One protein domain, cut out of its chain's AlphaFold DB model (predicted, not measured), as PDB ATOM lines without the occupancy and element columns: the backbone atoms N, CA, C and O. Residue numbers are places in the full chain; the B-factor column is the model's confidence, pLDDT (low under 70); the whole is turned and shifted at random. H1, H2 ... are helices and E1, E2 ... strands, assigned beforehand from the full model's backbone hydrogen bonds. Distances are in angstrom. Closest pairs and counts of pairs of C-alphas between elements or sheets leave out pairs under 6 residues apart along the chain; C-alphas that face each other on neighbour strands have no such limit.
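This is residues 147 to 260 of the 834 residues of the protein "Hypothetical protein" of Haptolina brevifila (UniProt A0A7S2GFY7). A twisted sheet of four strands has two helices, H2 and H4, over one face, H2 over the E1 and E2 half and H4 over the E4 and E3 half. Beyond the other face lie the short H1 and much of the long link after it. The printed part has 114 residues, in the order H1, H2, H3, E1, E2, H4, E3, E4; the sheet runs E1, E2, E4, E3, antiparallel throughout. It is mixed, helices and strands, compact with a radius of gyration of the C-alphas of 13.9 A, and spans 37 by 33 by 30 A.

E1 is residues 190 to 195, E2 201 to 208 (22.5 A), E4 251 to 258 (23.6 A) and E3 236 to 243 (21.1 A). H4 is residues 216 to 226 (15.5 A), H2 171 to 179 (12.6 A), H3 182 to 185 and H1 147 to 150. C-alpha 147 is at (148.141, 193.777, 185.124), C-alpha 258 at (139.797, 203.997, 186.190).

E1 and E2, a hairpin, have N 192 and O 204 at 2.9 A; E2 and E4 have N 205 and O 255 at 2.8 A; E3 and E4, a hairpin, have N 240 and O 254 at 2.9 A. H4 is over E4 and E3, height 9.9 A, closest C-alphas Leu 225 and Leu 236, 5.8 A; E2, H4, E3 form a split strand-helix-strand unit, E4 between the strands, its crossover right-handed. H2, on the same face in these two layers, helices on one face of a sheet, is over E2 and only just E1, 3 C-alphas falling there, height 8.3 A. H3 is close to H2 but not clearly touching, C-alphas of Ala 177 and Arg 183 7.7 A apart. H1 is not on the sheet, but only just, with 4 pairs of C-alphas within 10 A. In H2 and H4 every O i to N i+4 pair is within hydrogen-bond range; H1 and H3 are too short for one.

The C-alphas of Pro 231 and Asn 246 are farthest apart, 41.3 A. The printed part has no cut. The link H1 to H2 is long. Mean pLDDT of the printed part is 74.1, with 36 residues under 70, among them 147 to 160.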
ATOM      1  N   TRP A 147     146.863 193.388 185.729       47.31
ATOM      2  CA  TRP A 147     148.141 193.777 185.124       47.31
ATOM      3  C   TRP A 147     148.843 192.673 184.329       47.31
ATOM      4  O   TRP A 147     149.687 192.967 183.486       47.31
ATOM      5  N   THR A 148     148.511 191.401 184.560       41.81
ATOM      6  CA  THR A 148     149.133 190.294 183.818       41.81
ATOM      7  C   THR A 148     148.488 190.086 182.446       41.81
ATOM      8  O   THR A 148     149.155 189.605 181.537       41.81
ATOM      9  N   GLN A 149     147.219 190.476 182.265       40.03
ATOM     10  CA  GLN A 149     146.492 190.244 181.012       40.03
ATOM     11  C   GLN A 149     146.781 191.316 179.953       40.03
ATOM     12  O   GLN A 149     147.064 190.954 178.816       40.03
ATOM     13  N   LEU A 150     146.822 192.607 180.311       45.47
ATOM     14  CA  LEU A 150     147.174 193.692 179.372       45.47
ATOM     15  C   LEU A 150     148.641 193.634 178.912       45.47
ATOM     16  O   LEU A 150     148.960 194.012 177.789       45.47
ATOM     17  N   ARG A 151     149.532 193.100 179.756       44.47
ATOM     18  CA  ARG A 151     150.963 192.921 179.460       44.47
ATOM     19  C   ARG A 151     151.236 191.837 178.407       44.47
ATOM     20  O   ARG A 151     152.282 191.866 177.774       44.47
ATOM     21  N   ASN A 152     150.285 190.922 178.199       42.84
ATOM     22  CA  ASN A 152     150.364 189.857 177.196       42.84
ATOM     23  C   ASN A 152     149.747 190.253 175.837       42.84
ATOM     24  O   ASN A 152     149.716 189.430 174.927       42.84
ATOM     25  N   MET A 153     149.239 191.482 175.683       50.12
ATOM     26  CA  MET A 153     148.545 191.957 174.470       50.12
ATOM     27  C   MET A 153     149.491 192.703 173.509       50.12
ATOM     28  O   MET A 153     149.115 193.681 172.865       50.12
ATOM     29  N   ASP A 154     150.740 192.243 173.460       45.31
ATOM     30  CA  ASP A 154     151.902 192.933 172.905       45.31
ATOM     31  C   ASP A 154     151.943 192.932 171.364       45.31
ATOM     32  O   ASP A 154     151.911 191.882 170.722       45.31
ATOM     33  N   THR A 155     152.087 194.122 170.772       49.00
ATOM     34  CA  THR A 155     152.865 194.297 169.540       49.00
ATOM     35  C   THR A 155     153.991 195.293 169.827       49.00
ATOM     36  O   THR A 155     153.857 196.201 170.655       49.00
ATOM     37  N   SER A 156     155.129 195.114 169.155       52.00
ATOM     38  CA  SER A 156     156.403 195.769 169.479       52.00
ATOM     39  C   SER A 156     156.412 197.302 169.358       52.00
ATOM     40  O   SER A 156     157.424 197.913 169.686       52.00
ATOM     41  N   THR A 157     155.336 197.939 168.880       52.94
ATOM     42  CA  THR A 157     155.347 199.366 168.509       52.94
ATOM     43  C   THR A 157     154.109 200.181 168.909       52.94
ATOM     44  O   THR A 157     154.228 201.402 168.936       52.94
ATOM     45  N   ASP A 158     152.965 199.582 169.272       58.50
ATOM     46  CA  ASP A 158     151.754 200.331 169.676       58.50
ATOM     47  C   ASP A 158     150.877 199.536 170.669       58.50
ATOM     48  O   ASP A 158     151.041 198.324 170.847       58.50
ATOM     49  N   LEU A 159     149.940 200.216 171.333       65.81
ATOM     50  CA  LEU A 159     148.809 199.553 171.978       65.81
ATOM     51  C   LEU A 159     147.942 198.897 170.906       65.81
ATOM     52  O   LEU A 159     147.671 199.482 169.861       65.81
ATOM     53  N   ASN A 160     147.485 197.675 171.167       69.31
ATOM     54  CA  ASN A 160     146.573 197.000 170.257       69.31
ATOM     55  C   ASN A 160     145.171 197.628 170.368       69.31
ATOM     56  O   ASN A 160     144.326 197.163 171.135       69.31
ATOM     57  N   TRP A 161     144.951 198.712 169.619       70.00
ATOM     58  CA  TRP A 161     143.677 199.429 169.551       70.00
ATOM     59  C   TRP A 161     142.530 198.561 169.013       70.00
ATOM     60  O   TRP A 161     141.384 198.798 169.371       70.00
ATOM     61  N   ASP A 162     142.818 197.505 168.246       63.31
ATOM     62  CA  ASP A 162     141.790 196.574 167.762       63.31
ATOM     63  C   ASP A 162     141.206 195.715 168.899       63.31
ATOM     64  O   ASP A 162     140.026 195.361 168.882       63.31
ATOM     65  N   LEU A 163     142.013 195.399 169.921       63.69
ATOM     66  CA  LEU A 163     141.551 194.738 171.152       63.69
ATOM     67  C   LEU A 163     140.880 195.713 172.129       63.69
ATOM     68  O   LEU A 163     140.073 195.305 172.964       63.69
ATOM     69  N   LEU A 164     141.239 196.989 172.035       68.12
ATOM     70  CA  LEU A 164     140.784 198.089 172.873       68.12
ATOM     71  C   LEU A 164     139.652 198.837 172.158       68.12
ATOM     72  O   LEU A 164     139.846 199.896 171.566       68.12
ATOM     73  N   GLN A 165     138.443 198.283 172.231       73.56
ATOM     74  CA  GLN A 165     137.269 198.848 171.563       73.56
ATOM     75  C   GLN A 165     136.918 200.220 172.151       73.56
ATOM     76  O   GLN A 165     136.680 200.347 173.355       73.56
ATOM     77  N   THR A 166     136.897 201.252 171.306       79.81
ATOM     78  CA  THR A 166     136.529 202.612 171.708       79.81
ATOM     79  C   THR A 166     135.043 202.704 172.050       79.81
ATOM     80  O   THR A 166     134.191 202.155 171.358       79.81
ATOM     81  N   GLU A 167     134.735 203.435 173.119       82.75
ATOM     82  CA  GLU A 167     133.381 203.679 173.626       82.75
ATOM     83  C   GLU A 167     133.051 205.176 173.440       82.75
ATOM     84  O   GLU A 167     133.301 205.980 174.342       82.75
ATOM     85  N   PRO A 168     132.574 205.598 172.250       74.56
ATOM     86  CA  PRO A 168     132.483 207.011 171.866       74.56
ATOM     87  C   PRO A 168     131.489 207.842 172.692       74.56
ATOM     88  O   PRO A 168     131.692 209.047 172.825       74.56
ATOM     89  N   ASP A 169     130.469 207.215 173.283       78.31
ATOM     90  CA  ASP A 169     129.426 207.892 174.073       78.31
ATOM     91  C   ASP A 169     129.675 207.835 175.588       78.31
ATOM     92  O   ASP A 169     128.816 208.185 176.402       78.31
ATOM     93  N   ASP A 170     130.859 207.387 176.001       85.12
ATOM     94  CA  ASP A 170     131.170 207.254 177.410       85.12
ATOM     95  C   ASP A 170     131.599 208.578 178.063       85.12
ATOM     96  O   ASP A 170     132.584 209.216 177.677       85.12
ATOM     97  N   ALA A 171     130.907 208.944 179.144       85.06
ATOM     98  CA  ALA A 171     131.161 210.180 179.877       85.06
ATOM     99  C   ALA A 171     132.566 210.248 180.507       85.06
ATOM    100  O   ALA A 171     133.067 211.355 180.733       85.06
ATOM    101  N   GLY A 172     133.224 209.112 180.768       87.56
ATOM    102  CA  GLY A 172     134.499 209.055 181.486       87.56
ATOM    103  C   GLY A 172     135.618 209.859 180.824       87.56
ATOM    104  O   GLY A 172     136.339 210.587 181.511       87.56
ATOM    105  N   SER A 173     135.719 209.803 179.493       89.38
ATOM    106  CA  SER A 173     136.686 210.589 178.713       89.38
ATOM    107  C   SER A 173     136.527 212.099 178.938       89.38
ATOM    108  O   SER A 173     137.506 212.802 179.192       89.38
ATOM    109  N   SER A 174     135.284 212.594 178.930       90.31
ATOM    110  CA  SER A 174     134.963 214.012 179.138       90.31
ATOM    111  C   SER A 174     135.261 214.487 180.564       90.31
ATOM    112  O   SER A 174     135.741 215.605 180.762       90.31
ATOM    113  N   VAL A 175     135.023 213.626 181.559       91.50
ATOM    114  CA  VAL A 175     135.281 213.910 182.976       91.50
ATOM    115  C   VAL A 175     136.782 214.049 183.221       91.50
ATOM    116  O   VAL A 175     137.222 215.052 183.788       91.50
ATOM    117  N   TRP A 176     137.576 213.092 182.734       90.12
ATOM    118  CA  TRP A 176     139.033 213.151 182.838       90.12
ATOM    119  C   TRP A 176     139.614 214.350 182.078       90.12
ATOM    120  O   TRP A 176     140.402 215.108 182.650       90.12
ATOM    121  N   ALA A 177     139.151 214.611 180.851       88.25
ATOM    122  CA  ALA A 177     139.574 215.772 180.067       88.25
ATOM    123  C   ALA A 177     139.292 217.113 180.775       88.25
ATOM    124  O   ALA A 177     140.117 218.027 180.735       88.25
ATOM    125  N   ALA A 178     138.151 217.242 181.459       86.56
ATOM    126  CA  ALA A 178     137.807 218.441 182.221       86.56
ATOM    127  C   ALA A 178     138.654 218.611 183.495       86.56
ATOM    128  O   ALA A 178     138.901 219.747 183.921       86.56
ATOM    129  N   SER A 179     139.100 217.500 184.085       85.06
ATOM    130  CA  SER A 179     139.924 217.495 185.295       85.06
ATOM    131  C   SER A 179     141.387 217.864 185.045       85.06
ATOM    132  O   SER A 179     142.016 218.464 185.916       85.06
ATOM    133  N   SER A 180     141.890 217.564 183.845       78.69
ATOM    134  CA  SER A 180     143.317 217.574 183.530       78.69
ATOM    135  C   SER A 180     143.971 218.960 183.562       78.69
ATOM    136  O   SER A 180     143.438 219.965 183.073       78.69
ATOM    137  N   THR A 181     145.197 218.985 184.076       66.88
ATOM    138  CA  THR A 181     146.130 220.119 184.071       66.88
ATOM    139  C   THR A 181     146.567 220.549 182.681       66.88
ATOM    140  O   THR A 181     146.748 221.742 182.449       66.88
ATOM    141  N   SER A 182     146.620 219.627 181.721       65.75
ATOM    142  CA  SER A 182     146.936 219.919 180.315       65.75
ATOM    143  C   SER A 182     146.080 221.007 179.687       65.75
ATOM    144  O   SER A 182     146.576 221.780 178.868       65.75
ATOM    145  N   ARG A 183     144.809 221.111 180.093       63.72
ATOM    146  CA  ARG A 183     143.896 222.159 179.622       63.72
ATOM    147  C   ARG A 183     144.369 223.562 180.023       63.72
ATOM    148  O   ARG A 183     144.050 224.523 179.335       63.72
ATOM    149  N   GLU A 184     145.087 223.690 181.139       63.69
ATOM    150  CA  GLU A 184     145.665 224.956 181.618       63.69
ATOM    151  C   GLU A 184     146.899 225.356 180.811       63.69
ATOM    152  O   GLU A 184     147.092 226.534 180.536       63.69
ATOM    153  N   GLU A 185     147.691 224.366 180.406       66.00
ATOM    154  CA  GLU A 185     148.961 224.549 179.697       66.00
ATOM    155  C   GLU A 185     148.808 224.479 178.165       66.00
ATOM    156  O   GLU A 185     149.790 224.567 177.436       66.00
ATOM    157  N   GLY A 186     147.581 224.311 177.654       66.50
ATOM    158  CA  GLY A 186     147.305 224.230 176.214       66.50
ATOM    159  C   GLY A 186     147.812 222.947 175.540       66.50
ATOM    160  O   GLY A 186     147.962 222.915 174.317       66.50
ATOM    161  N   LYS A 187     148.075 221.886 176.311       75.75
ATOM    162  CA  LYS A 187     148.544 220.592 175.793       75.75
ATOM    163  C   LYS A 187     147.418 219.876 175.027       75.75
ATOM    164  O   LYS A 187     146.267 219.848 175.464       75.75
ATOM    165  N   GLN A 188     147.752 219.288 173.877       72.81
ATOM    166  CA  GLN A 188     146.801 218.620 172.975       72.81
ATOM    167  C   GLN A 188     146.535 217.165 173.387       72.81
ATOM    168  O   GLN A 188     146.907 216.221 172.688       72.81
ATOM    169  N   ASP A 189     145.898 216.985 174.538       83.06
ATOM    170  CA  ASP A 189     145.543 215.659 175.035       83.06
ATOM    171  C   ASP A 189     144.372 215.050 174.276       83.06
ATOM    172  O   ASP A 189     143.375 215.717 173.991       83.06
ATOM    173  N   LYS A 190     144.461 213.742 174.034       86.62
ATOM    174  CA  LYS A 190     143.323 212.940 173.595       86.62
ATOM    175  C   LYS A 190     142.940 211.973 174.700       86.62
ATOM    176  O   LYS A 190     143.790 211.266 175.225       86.62
ATOM    177  N   TRP A 191     141.658 211.943 175.034       88.62
ATOM    178  CA  TRP A 191     141.105 211.044 176.037       88.62
ATOM    179  C   TRP A 191     140.127 210.100 175.357       88.62
ATOM    180  O   TRP A 191     139.205 210.548 174.678       88.62
ATOM    181  N   HIS A 192     140.337 208.801 175.536       88.50
ATOM    182  CA  HIS A 192     139.521 207.758 174.929       88.50
ATOM    183  C   HIS A 192     138.963 206.854 176.014       88.50
ATOM    184  O   HIS A 192     139.722 206.284 176.791       88.50
ATOM    185  N   SER A 193     137.647 206.690 176.057       89.12
ATOM    186  CA  SER A 193     137.049 205.598 176.816       89.12
ATOM    187  C   SER A 193     137.143 204.321 175.995       89.12
ATOM    188  O   SER A 193     136.881 204.321 174.791       89.12
ATOM    189  N   VAL A 194     137.573 203.250 176.643       85.69
ATOM    190  CA  VAL A 194     137.966 202.010 175.989       85.69
ATOM    191  C   VAL A 194     137.505 200.833 176.828       85.69
ATOM    192  O   VAL A 194     137.744 200.797 178.036       85.69
ATOM    193  N   ARG A 195     136.880 199.844 176.195       82.75
ATOM    194  CA  ARG A 195     136.544 198.580 176.844       82.75
ATOM    195  C   ARG A 195     137.739 197.633 176.797       82.75
ATOM    196  O   ARG A 195     138.212 197.267 175.724       82.75
ATOM    197  N   ALA A 196     138.223 197.227 177.967       71.19
ATOM    198  CA  ALA A 196     139.266 196.219 178.086       71.19
ATOM    199  C   ALA A 196     138.690 194.804 177.847       71.19
ATOM    200  O   ALA A 196     137.496 194.585 178.071       71.19
ATOM    201  N   PRO A 197     139.511 193.798 177.486       62.25
ATOM    202  CA  PRO A 197     139.034 192.433 177.214       62.25
ATOM    203  C   PRO A 197     138.324 191.727 178.384       62.25
ATOM    204  O   PRO A 197     137.608 190.755 178.167       62.25
ATOM    205  N   GLY A 198     138.481 192.227 179.615       64.69
ATOM    206  CA  GLY A 198     137.726 191.784 180.795       64.69
ATOM    207  C   GLY A 198     136.318 192.386 180.930       64.69
ATOM    208  O   GLY A 198     135.615 192.060 181.878       64.69
ATOM    209  N   GLY A 199     135.902 193.265 180.012       69.31
ATOM    210  CA  GLY A 199     134.592 193.926 179.998       69.31
ATOM    211  C   GLY A 199     134.544 195.285 180.705       69.31
ATOM    212  O   GLY A 199     133.641 196.074 180.414       69.31
ATOM    213  N   ASP A 200     135.517 195.582 181.569       76.50
ATOM    214  CA  ASP A 200     135.641 196.869 182.258       76.50
ATOM    215  C   ASP A 200     135.993 198.007 181.290       76.50
ATOM    216  O   ASP A 200     136.774 197.832 180.352       76.50
ATOM    217  N   ILE A 201     135.434 199.194 181.538       81.81
ATOM    218  CA  ILE A 201     135.764 200.410 180.787       81.81
ATOM    219  C   ILE A 201     136.892 201.150 181.512       81.81
ATOM    220  O   ILE A 201     136.791 201.455 182.703       81.81
ATOM    221  N   SER A 202     137.938 201.472 180.762       84.56
ATOM    222  CA  SER A 202     139.082 202.289 181.161       84.56
ATOM    223  C   SER A 202     139.103 203.579 180.347       84.56
ATOM    224  O   SER A 202     138.613 203.623 179.222       84.56
ATOM    225  N   VAL A 203     139.694 204.635 180.893       87.75
ATOM    226  CA  VAL A 203     139.854 205.916 180.201       87.75
ATOM    227  C   VAL A 203     141.334 206.144 179.923       87.75
ATOM    228  O   VAL A 203     142.121 206.297 180.846       87.75
ATOM    229  N   ILE A 204     141.729 206.147 178.655       86.56
ATOM    230  CA  ILE A 204     143.121 206.250 178.219       86.56
ATOM    231  C   ILE A 204     143.426 207.690 177.806       86.56
ATOM    232  O   ILE A 204     142.842 208.203 176.850       86.56
ATOM    233  N   LEU A 205     144.376 208.323 178.497       86.62
ATOM    234  CA  LEU A 205     145.081 209.495 177.988       86.62
ATOM    235  C   LEU A 205     146.062 209.043 176.910       86.62
ATOM    236  O   LEU A 205     146.895 208.180 177.171       86.62
ATOM    237  N   VAL A 206     146.022 209.693 175.752       86.00
ATOM    238  CA  VAL A 206     147.060 209.650 174.724       86.00
ATOM    239  C   VAL A 206     147.653 211.042 174.598       86.00
ATOM    240  O   VAL A 206     146.994 211.977 174.128       86.00
ATOM    241  N   ARG A 207     148.913 211.182 175.008       84.69
ATOM    242  CA  ARG A 207     149.661 212.432 174.898       84.69
ATOM    243  C   ARG A 207     150.823 212.268 173.941       84.69
ATOM    244  O   ARG A 207     151.677 211.412 174.142       84.69
ATOM    245  N   LYS A 208     150.881 213.132 172.932       82.12
ATOM    246  CA  LYS A 208     152.076 213.271 172.100       82.12
ATOM    247  C   LYS A 208     153.133 214.041 172.880       82.12
ATOM    248  O   LYS A 208     152.850 215.113 173.412       82.12
ATOM    249  N   CYS A 209     154.327 213.481 172.944       79.75
ATOM    250  CA  CYS A 209     155.500 214.183 173.423       79.75
ATOM    251  C   CYS A 209     155.878 215.272 172.413       79.75
ATOM    252  O   CYS A 209     155.745 215.088 171.203       79.75
ATOM    253  N   ASN A 210     156.329 216.410 172.920       77.62
ATOM    254  CA  ASN A 210     156.820 217.542 172.140       77.62
ATOM    255  C   ASN A 210     158.322 217.727 172.428       77.62
ATOM    256  O   ASN A 210     158.992 216.789 172.853       77.62
ATOM    257  N   GLU A 211     158.850 218.936 172.235       77.50
ATOM    258  CA  GLU A 211     160.245 219.272 172.552       77.50
ATOM    259  C   GLU A 211     160.615 219.099 174.041       77.50
ATOM    260  O   GLU A 211     161.792 219.112 174.387       77.50
ATOM    261  N   GLU A 212     159.633 218.911 174.929       78.62
ATOM    262  CA  GLU A 212     159.848 218.584 176.341       78.62
ATOM    263  C   GLU A 212     159.959 217.074 176.595       78.62
ATOM    264  O   GLU A 212     160.168 216.673 177.738       78.62
ATOM    265  N   GLY A 213     159.815 216.219 175.575       84.50
ATOM    266  CA  GLY A 213     159.801 214.766 175.739       84.50
ATOM    267  C   GLY A 213     158.529 214.296 176.436       84.50
ATOM    268  O   GLY A 213     157.424 214.740 176.112       84.50
ATOM    269  N   VAL A 214     158.652 213.374 177.390       86.12
ATOM    270  CA  VAL A 214     157.518 213.025 178.258       86.12
ATOM    271  C   VAL A 214     157.280 214.169 179.233       86.12
ATOM    272  O   VAL A 214     158.176 214.554 179.978       86.12
ATOM    273  N   SER A 215     156.079 214.740 179.234       85.12
ATOM    274  CA  SER A 215     155.800 215.907 180.066       85.12
ATOM    275  C   SER A 215     155.809 215.555 181.558       85.12
ATOM    276  O   SER A 215     155.358 214.485 181.974       85.12
ATOM    277  N   TYR A 216     156.300 216.483 182.378       84.75
ATOM    278  CA  TYR A 216     156.540 216.252 183.804       84.75
ATOM    279  C   TYR A 216     155.297 215.831 184.594       84.75
ATOM    280  O   TYR A 216     155.375 214.990 185.484       84.75
ATOM    281  N   ASP A 217     154.142 216.392 184.250       80.50
ATOM    282  CA  ASP A 217     152.870 216.111 184.901       80.50
ATOM    283  C   ASP A 217     152.464 214.651 184.694       80.50
ATOM    284  O   ASP A 217     152.005 214.014 185.634       80.50
ATOM    285  N   VAL A 218     152.735 214.082 183.516       82.00
ATOM    286  CA  VAL A 218     152.497 212.659 183.230       82.00
ATOM    287  C   VAL A 218     153.517 211.782 183.951       82.00
ATOM    288  O   VAL A 218     153.125 210.785 184.551       82.00
ATOM    289  N   VAL A 219     154.799 212.169 183.973       84.19
ATOM    290  CA  VAL A 219     155.844 211.462 184.744       84.19
ATOM    291  C   VAL A 219     155.459 211.363 186.226       84.19
ATOM    292  O   VAL A 219     155.442 210.267 186.788       84.19
ATOM    293  N   ARG A 220     155.091 212.486 186.858       81.25
ATOM    294  CA  ARG A 220     154.672 212.530 188.270       81.25
ATOM    295  C   ARG A 220     153.374 211.784 188.506       81.25
ATOM    296  O   ARG A 220     153.273 211.029 189.470       81.25
ATOM    297  N   TRP A 221     152.397 211.971 187.625       77.94
ATOM    298  CA  TRP A 221     151.104 211.318 187.736       77.94
ATOM    299  C   TRP A 221     151.243 209.795 187.725       77.94
ATOM    300  O   TRP A 221     150.725 209.131 188.626       77.94
ATOM    301  N   MET A 222     151.994 209.247 186.763       77.50
ATOM    302  CA  MET A 222     152.242 207.809 186.687       77.50
ATOM    303  C   MET A 222     153.072 207.318 187.878       77.50
ATOM    304  O   MET A 222     152.699 206.331 188.512       77.50
ATOM    305  N   GLY A 223     154.148 208.038 188.222       74.25
ATOM    306  CA  GLY A 223     155.030 207.685 189.334       74.25
ATOM    307  C   GLY A 223     154.303 207.626 190.679       74.25
ATOM    308  O   GLY A 223     154.443 206.649 191.413       74.25
ATOM    309  N   CYS A 224     153.469 208.625 190.981       74.88
ATOM    310  CA  CYS A 224     152.705 208.665 192.224       74.88
ATOM    311  C   CYS A 224     151.618 207.579 192.248       74.88
ATOM    312  O   CYS A 224     151.522 206.821 193.214       74.88
ATOM    313  N   LEU A 225     150.785 207.477 191.203       74.81
ATOM    314  CA  LEU A 225     149.616 206.591 191.238       74.81
ATOM    315  C   LEU A 225     149.962 205.101 191.237       74.81
ATOM    316  O   LEU A 225     149.207 204.315 191.809       74.81
ATOM    317  N   GLN A 226     151.090 204.701 190.648       69.00
ATOM    318  CA  GLN A 226     151.478 203.290 190.596       69.00
ATOM    319  C   GLN A 226     151.668 202.668 191.989       69.00
ATOM    320  O   GLN A 226     151.447 201.472 192.158       69.00
ATOM    321  N   ALA A 227     152.038 203.470 192.992       56.81
ATOM    322  CA  ALA A 227     152.250 203.019 194.368       56.81
ATOM    323  C   ALA A 227     151.122 203.431 195.339       56.81
ATOM    324  O   ALA A 227     151.220 203.162 196.546       56.81
ATOM    325  N   MET A 228     150.057 204.085 194.851       69.06
ATOM    326  CA  MET A 228     148.964 204.642 195.660       69.06
ATOM    327  C   MET A 228     147.642 203.901 195.433       69.06
ATOM    328  O   MET A 228     146.754 204.356 194.718       69.06
ATOM    329  N   HIS A 229     147.478 202.768 196.118       72.94
ATOM    330  CA  HIS A 229     146.212 202.030 196.140       72.94
ATOM    331  C   HIS A 229     145.335 202.471 197.316       72.94
ATOM    332  O   HIS A 229     145.620 202.142 198.467       72.94
ATOM    333  N   HIS A 230     144.260 203.199 197.023       78.81
ATOM    334  CA  HIS A 230     143.246 203.610 197.994       78.81
ATOM    335  C   HIS A 230     141.886 203.747 197.282       78.81
ATOM    336  O   HIS A 230     141.866 204.210 196.143       78.81
ATOM    337  N   PRO A 231     140.739 203.407 197.904       84.94
ATOM    338  CA  PRO A 231     139.430 203.453 197.241       84.94
ATOM    339  C   PRO A 231     139.077 204.835 196.715       84.94
ATOM    340  O   PRO A 231     138.453 204.936 195.664       84.94
ATOM    341  N   CYS A 232     139.508 205.874 197.433       91.44
ATOM    342  CA  CYS A 232     139.264 207.270 197.088       91.44
ATOM    343  C   CYS A 232     140.410 207.951 196.323       91.44
ATOM    344  O   CYS A 232     140.428 209.173 196.233       91.44
ATOM    345  N   ILE A 233     141.373 207.195 195.782       88.19
ATOM    346  CA  ILE A 233     142.388 207.694 194.839       88.19
ATOM    347  C   ILE A 233     142.132 207.015 193.491       88.19
ATOM    348  O   ILE A 233     141.816 205.825 193.446       88.19
ATOM    349  N   ALA A 234     142.208 207.768 192.396       87.56
ATOM    350  CA  ALA A 234     142.020 207.221 191.058       87.56
ATOM    351  C   ALA A 234     143.113 206.191 190.737       87.56
ATOM    352  O   ALA A 234     144.301 206.486 190.863       87.56
ATOM    353  N   ALA A 235     142.725 204.988 190.310       81.81
ATOM    354  CA  ALA A 235     143.691 203.942 189.999       81.81
ATOM    355  C   ALA A 235     144.277 204.121 188.592       81.81
ATOM    356  O   ALA A 235     143.536 204.169 187.607       81.81
ATOM    357  N   LEU A 236     145.609 204.155 188.503       78.06
ATOM    358  CA  LEU A 236     146.333 203.918 187.255       78.06
ATOM    359  C   LEU A 236     146.199 202.432 186.915       78.06
ATOM    360  O   LEU A 236     146.526 201.582 187.737       78.06
ATOM    361  N   GLN A 237     145.671 202.132 185.733       73.88
ATOM    362  CA  GLN A 237     145.414 200.776 185.236       73.88
ATOM    363  C   GLN A 237     146.395 200.365 184.133       73.88
ATOM    364  O   GLN A 237     146.584 199.174 183.898       73.88
ATOM    365  N   LEU A 238     147.003 201.340 183.450       73.19
ATOM    366  CA  LEU A 238     147.984 201.135 182.387       73.19
ATOM    367  C   LEU A 238     148.898 202.360 182.286       73.19
ATOM    368  O   LEU A 238     148.418 203.485 182.375       73.19
ATOM    369  N   ALA A 239     150.186 202.154 182.026       73.75
ATOM    370  CA  ALA A 239     151.096 203.212 181.603       73.75
ATOM    371  C   ALA A 239     152.095 202.654 180.583       73.75
ATOM    372  O   ALA A 239     152.714 201.619 180.830       73.75
ATOM    373  N   ARG A 240     152.239 203.319 179.435       76.00
ATOM    374  CA  ARG A 240     153.194 202.939 178.386       76.00
ATOM    375  C   ARG A 240     153.697 204.174 177.664       76.00
ATOM    376  O   ARG A 240     152.905 205.046 177.318       76.00
ATOM    377  N   ALA A 241     154.988 204.212 177.377       77.19
ATOM    378  CA  ALA A 241     155.550 205.170 176.445       77.19
ATOM    379  C   ALA A 241     155.883 204.450 175.129       77.19
ATOM    380  O   ALA A 241     156.299 203.294 175.122       77.19
ATOM    381  N   THR A 242     155.658 205.088 173.991       74.94
ATOM    382  CA  THR A 242     155.913 204.511 172.664       74.94
ATOM    383  C   THR A 242     156.723 205.485 171.834       74.94
ATOM    384  O   THR A 242     156.572 206.697 171.972       74.94
ATOM    385  N   HIS A 243     157.578 204.948 170.970       74.44
ATOM    386  CA  HIS A 243     158.319 205.694 169.962       74.44
ATOM    387  C   HIS A 243     158.124 204.991 168.619       74.44
ATOM    388  O   HIS A 243     158.459 203.810 168.503       74.44
ATOM    389  N   ASP A 244     157.604 205.702 167.618       65.75
ATOM    390  CA  ASP A 244     157.532 205.182 166.251       65.75
ATOM    391  C   ASP A 244     158.855 205.465 165.508       65.75
ATOM    392  O   ASP A 244     159.168 206.622 165.214       65.75
ATOM    393  N   PRO A 245     159.653 204.435 165.165       58.03
ATOM    394  CA  PRO A 245     160.907 204.628 164.443       58.03
ATOM    395  C   PRO A 245     160.715 205.136 163.004       58.03
ATOM    396  O   PRO A 245     161.651 205.711 162.443       58.03
ATOM    397  N   ASN A 246     159.531 204.954 162.411       52.53
ATOM    398  CA  ASN A 246     159.225 205.324 161.028       52.53
ATOM    399  C   ASN A 246     158.677 206.753 160.894       52.53
ATOM    400  O   ASN A 246     158.669 207.301 159.791       52.53
ATOM    401  N   ILE A 247     158.253 207.376 161.998       56.28
ATOM    402  CA  ILE A 247     157.716 208.739 162.024       56.28
ATOM    403  C   ILE A 247     158.523 209.546 163.039       56.28
ATOM    404  O   ILE A 247     158.340 209.432 164.245       56.28
ATOM    405  N   ALA A 248     159.428 210.388 162.540       43.28
ATOM    406  CA  ALA A 248     160.479 211.035 163.326       43.28
ATOM    407  C   ALA A 248     160.016 211.963 164.477       43.28
ATOM    408  O   ALA A 248     160.874 212.412 165.233       43.28
ATOM    409  N   GLU A 249     158.711 212.220 164.622       52.03
ATOM    410  CA  GLU A 249     158.115 213.229 165.515       52.03
ATOM    411  C   GLU A 249     157.115 212.665 166.551       52.03
ATOM    412  O   GLU A 249     156.435 213.436 167.230       52.03
ATOM    413  N   HIS A 250     156.965 211.342 166.696       62.28
ATOM    414  CA  HIS A 250     155.935 210.771 167.580       62.28
ATOM    415  C   HIS A 250     156.492 209.794 168.617       62.28
ATOM    416  O   HIS A 250     156.322 208.580 168.518       62.28
ATOM    417  N   THR A 251     157.092 210.349 169.676       73.75
ATOM    418  CA  THR A 251     156.965 209.723 170.996       73.75
ATOM    419  C   THR A 251     155.596 210.070 171.586       73.75
ATOM    420  O   THR A 251     155.080 211.178 171.415       73.75
ATOM    421  N   SER A 252     154.959 209.112 172.248       79.12
ATOM    422  CA  SER A 252     153.690 209.333 172.940       79.12
ATOM    423  C   SER A 252     153.629 208.539 174.231       79.12
ATOM    424  O   SER A 252     154.279 207.506 174.381       79.12
ATOM    425  N   VAL A 253     152.837 209.033 175.175       80.88
ATOM    426  CA  VAL A 253     152.542 208.335 176.420       80.88
ATOM    427  C   VAL A 253     151.062 208.032 176.497       80.88
ATOM    428  O   VAL A 253     150.211 208.870 176.191       80.88
ATOM    429  N   HIS A 254     150.790 206.808 176.918       82.19
ATOM    430  CA  HIS A 254     149.478 206.241 177.111       82.19
ATOM    431  C   HIS A 254     149.295 205.943 178.595       82.19
ATOM    432  O   HIS A 254     150.046 205.139 179.148       82.19
ATOM    433  N   ALA A 255     148.312 206.571 179.238       80.88
ATOM    434  CA  ALA A 255     147.981 206.330 180.642       80.88
ATOM    435  C   ALA A 255     146.503 205.941 180.763       80.88
ATOM    436  O   ALA A 255     145.619 206.752 180.500       80.88
ATOM    437  N   GLY A 256     146.242 204.683 181.109       82.38
ATOM    438  CA  GLY A 256     144.900 204.145 181.308       82.38
ATOM    439  C   GLY A 256     144.449 204.324 182.746       82.38
ATOM    440  O   GLY A 256     145.128 203.889 183.676       82.38
ATOM    441  N   MET A 257     143.287 204.934 182.914       85.00
ATOM    442  CA  MET A 257     142.714 205.318 184.189       85.00
ATOM    443  C   MET A 257     141.402 204.613 184.457       85.00
ATOM    444  O   MET A 257     140.626 204.331 183.544       85.00
ATOM    445  N   GLU A 258     141.120 204.409 185.740       85.06
ATOM    446  CA  GLU A 258     139.797 203.997 186.190       85.06
ATOM    447  C   GLU A 258     138.712 204.947 185.649       85.06
ATOM    448  O   GLU A 258     138.793 206.174 185.783       85.06
ATOM    449  N   ARG A 259     137.671 204.368 185.043       89.31
ATOM    450  CA  ARG A 259     136.492 205.107 184.585       89.31
ATOM    451  C   ARG A 259     135.717 205.685 185.771       89.31
ATOM    452  O   ARG A 259     135.471 205.000 186.764       89.31
ATOM    453  N   VAL A 260     135.322 206.945 185.633       92.19
ATOM    454  CA  VAL A 260     134.492 207.721 186.564       92.19
ATOM    455  C   VAL A 260     133.349 208.372 185.790       92.19
ATOM    456  O   VAL A 260     133.464 208.573 184.583       92.19
TER     457      VAL A 260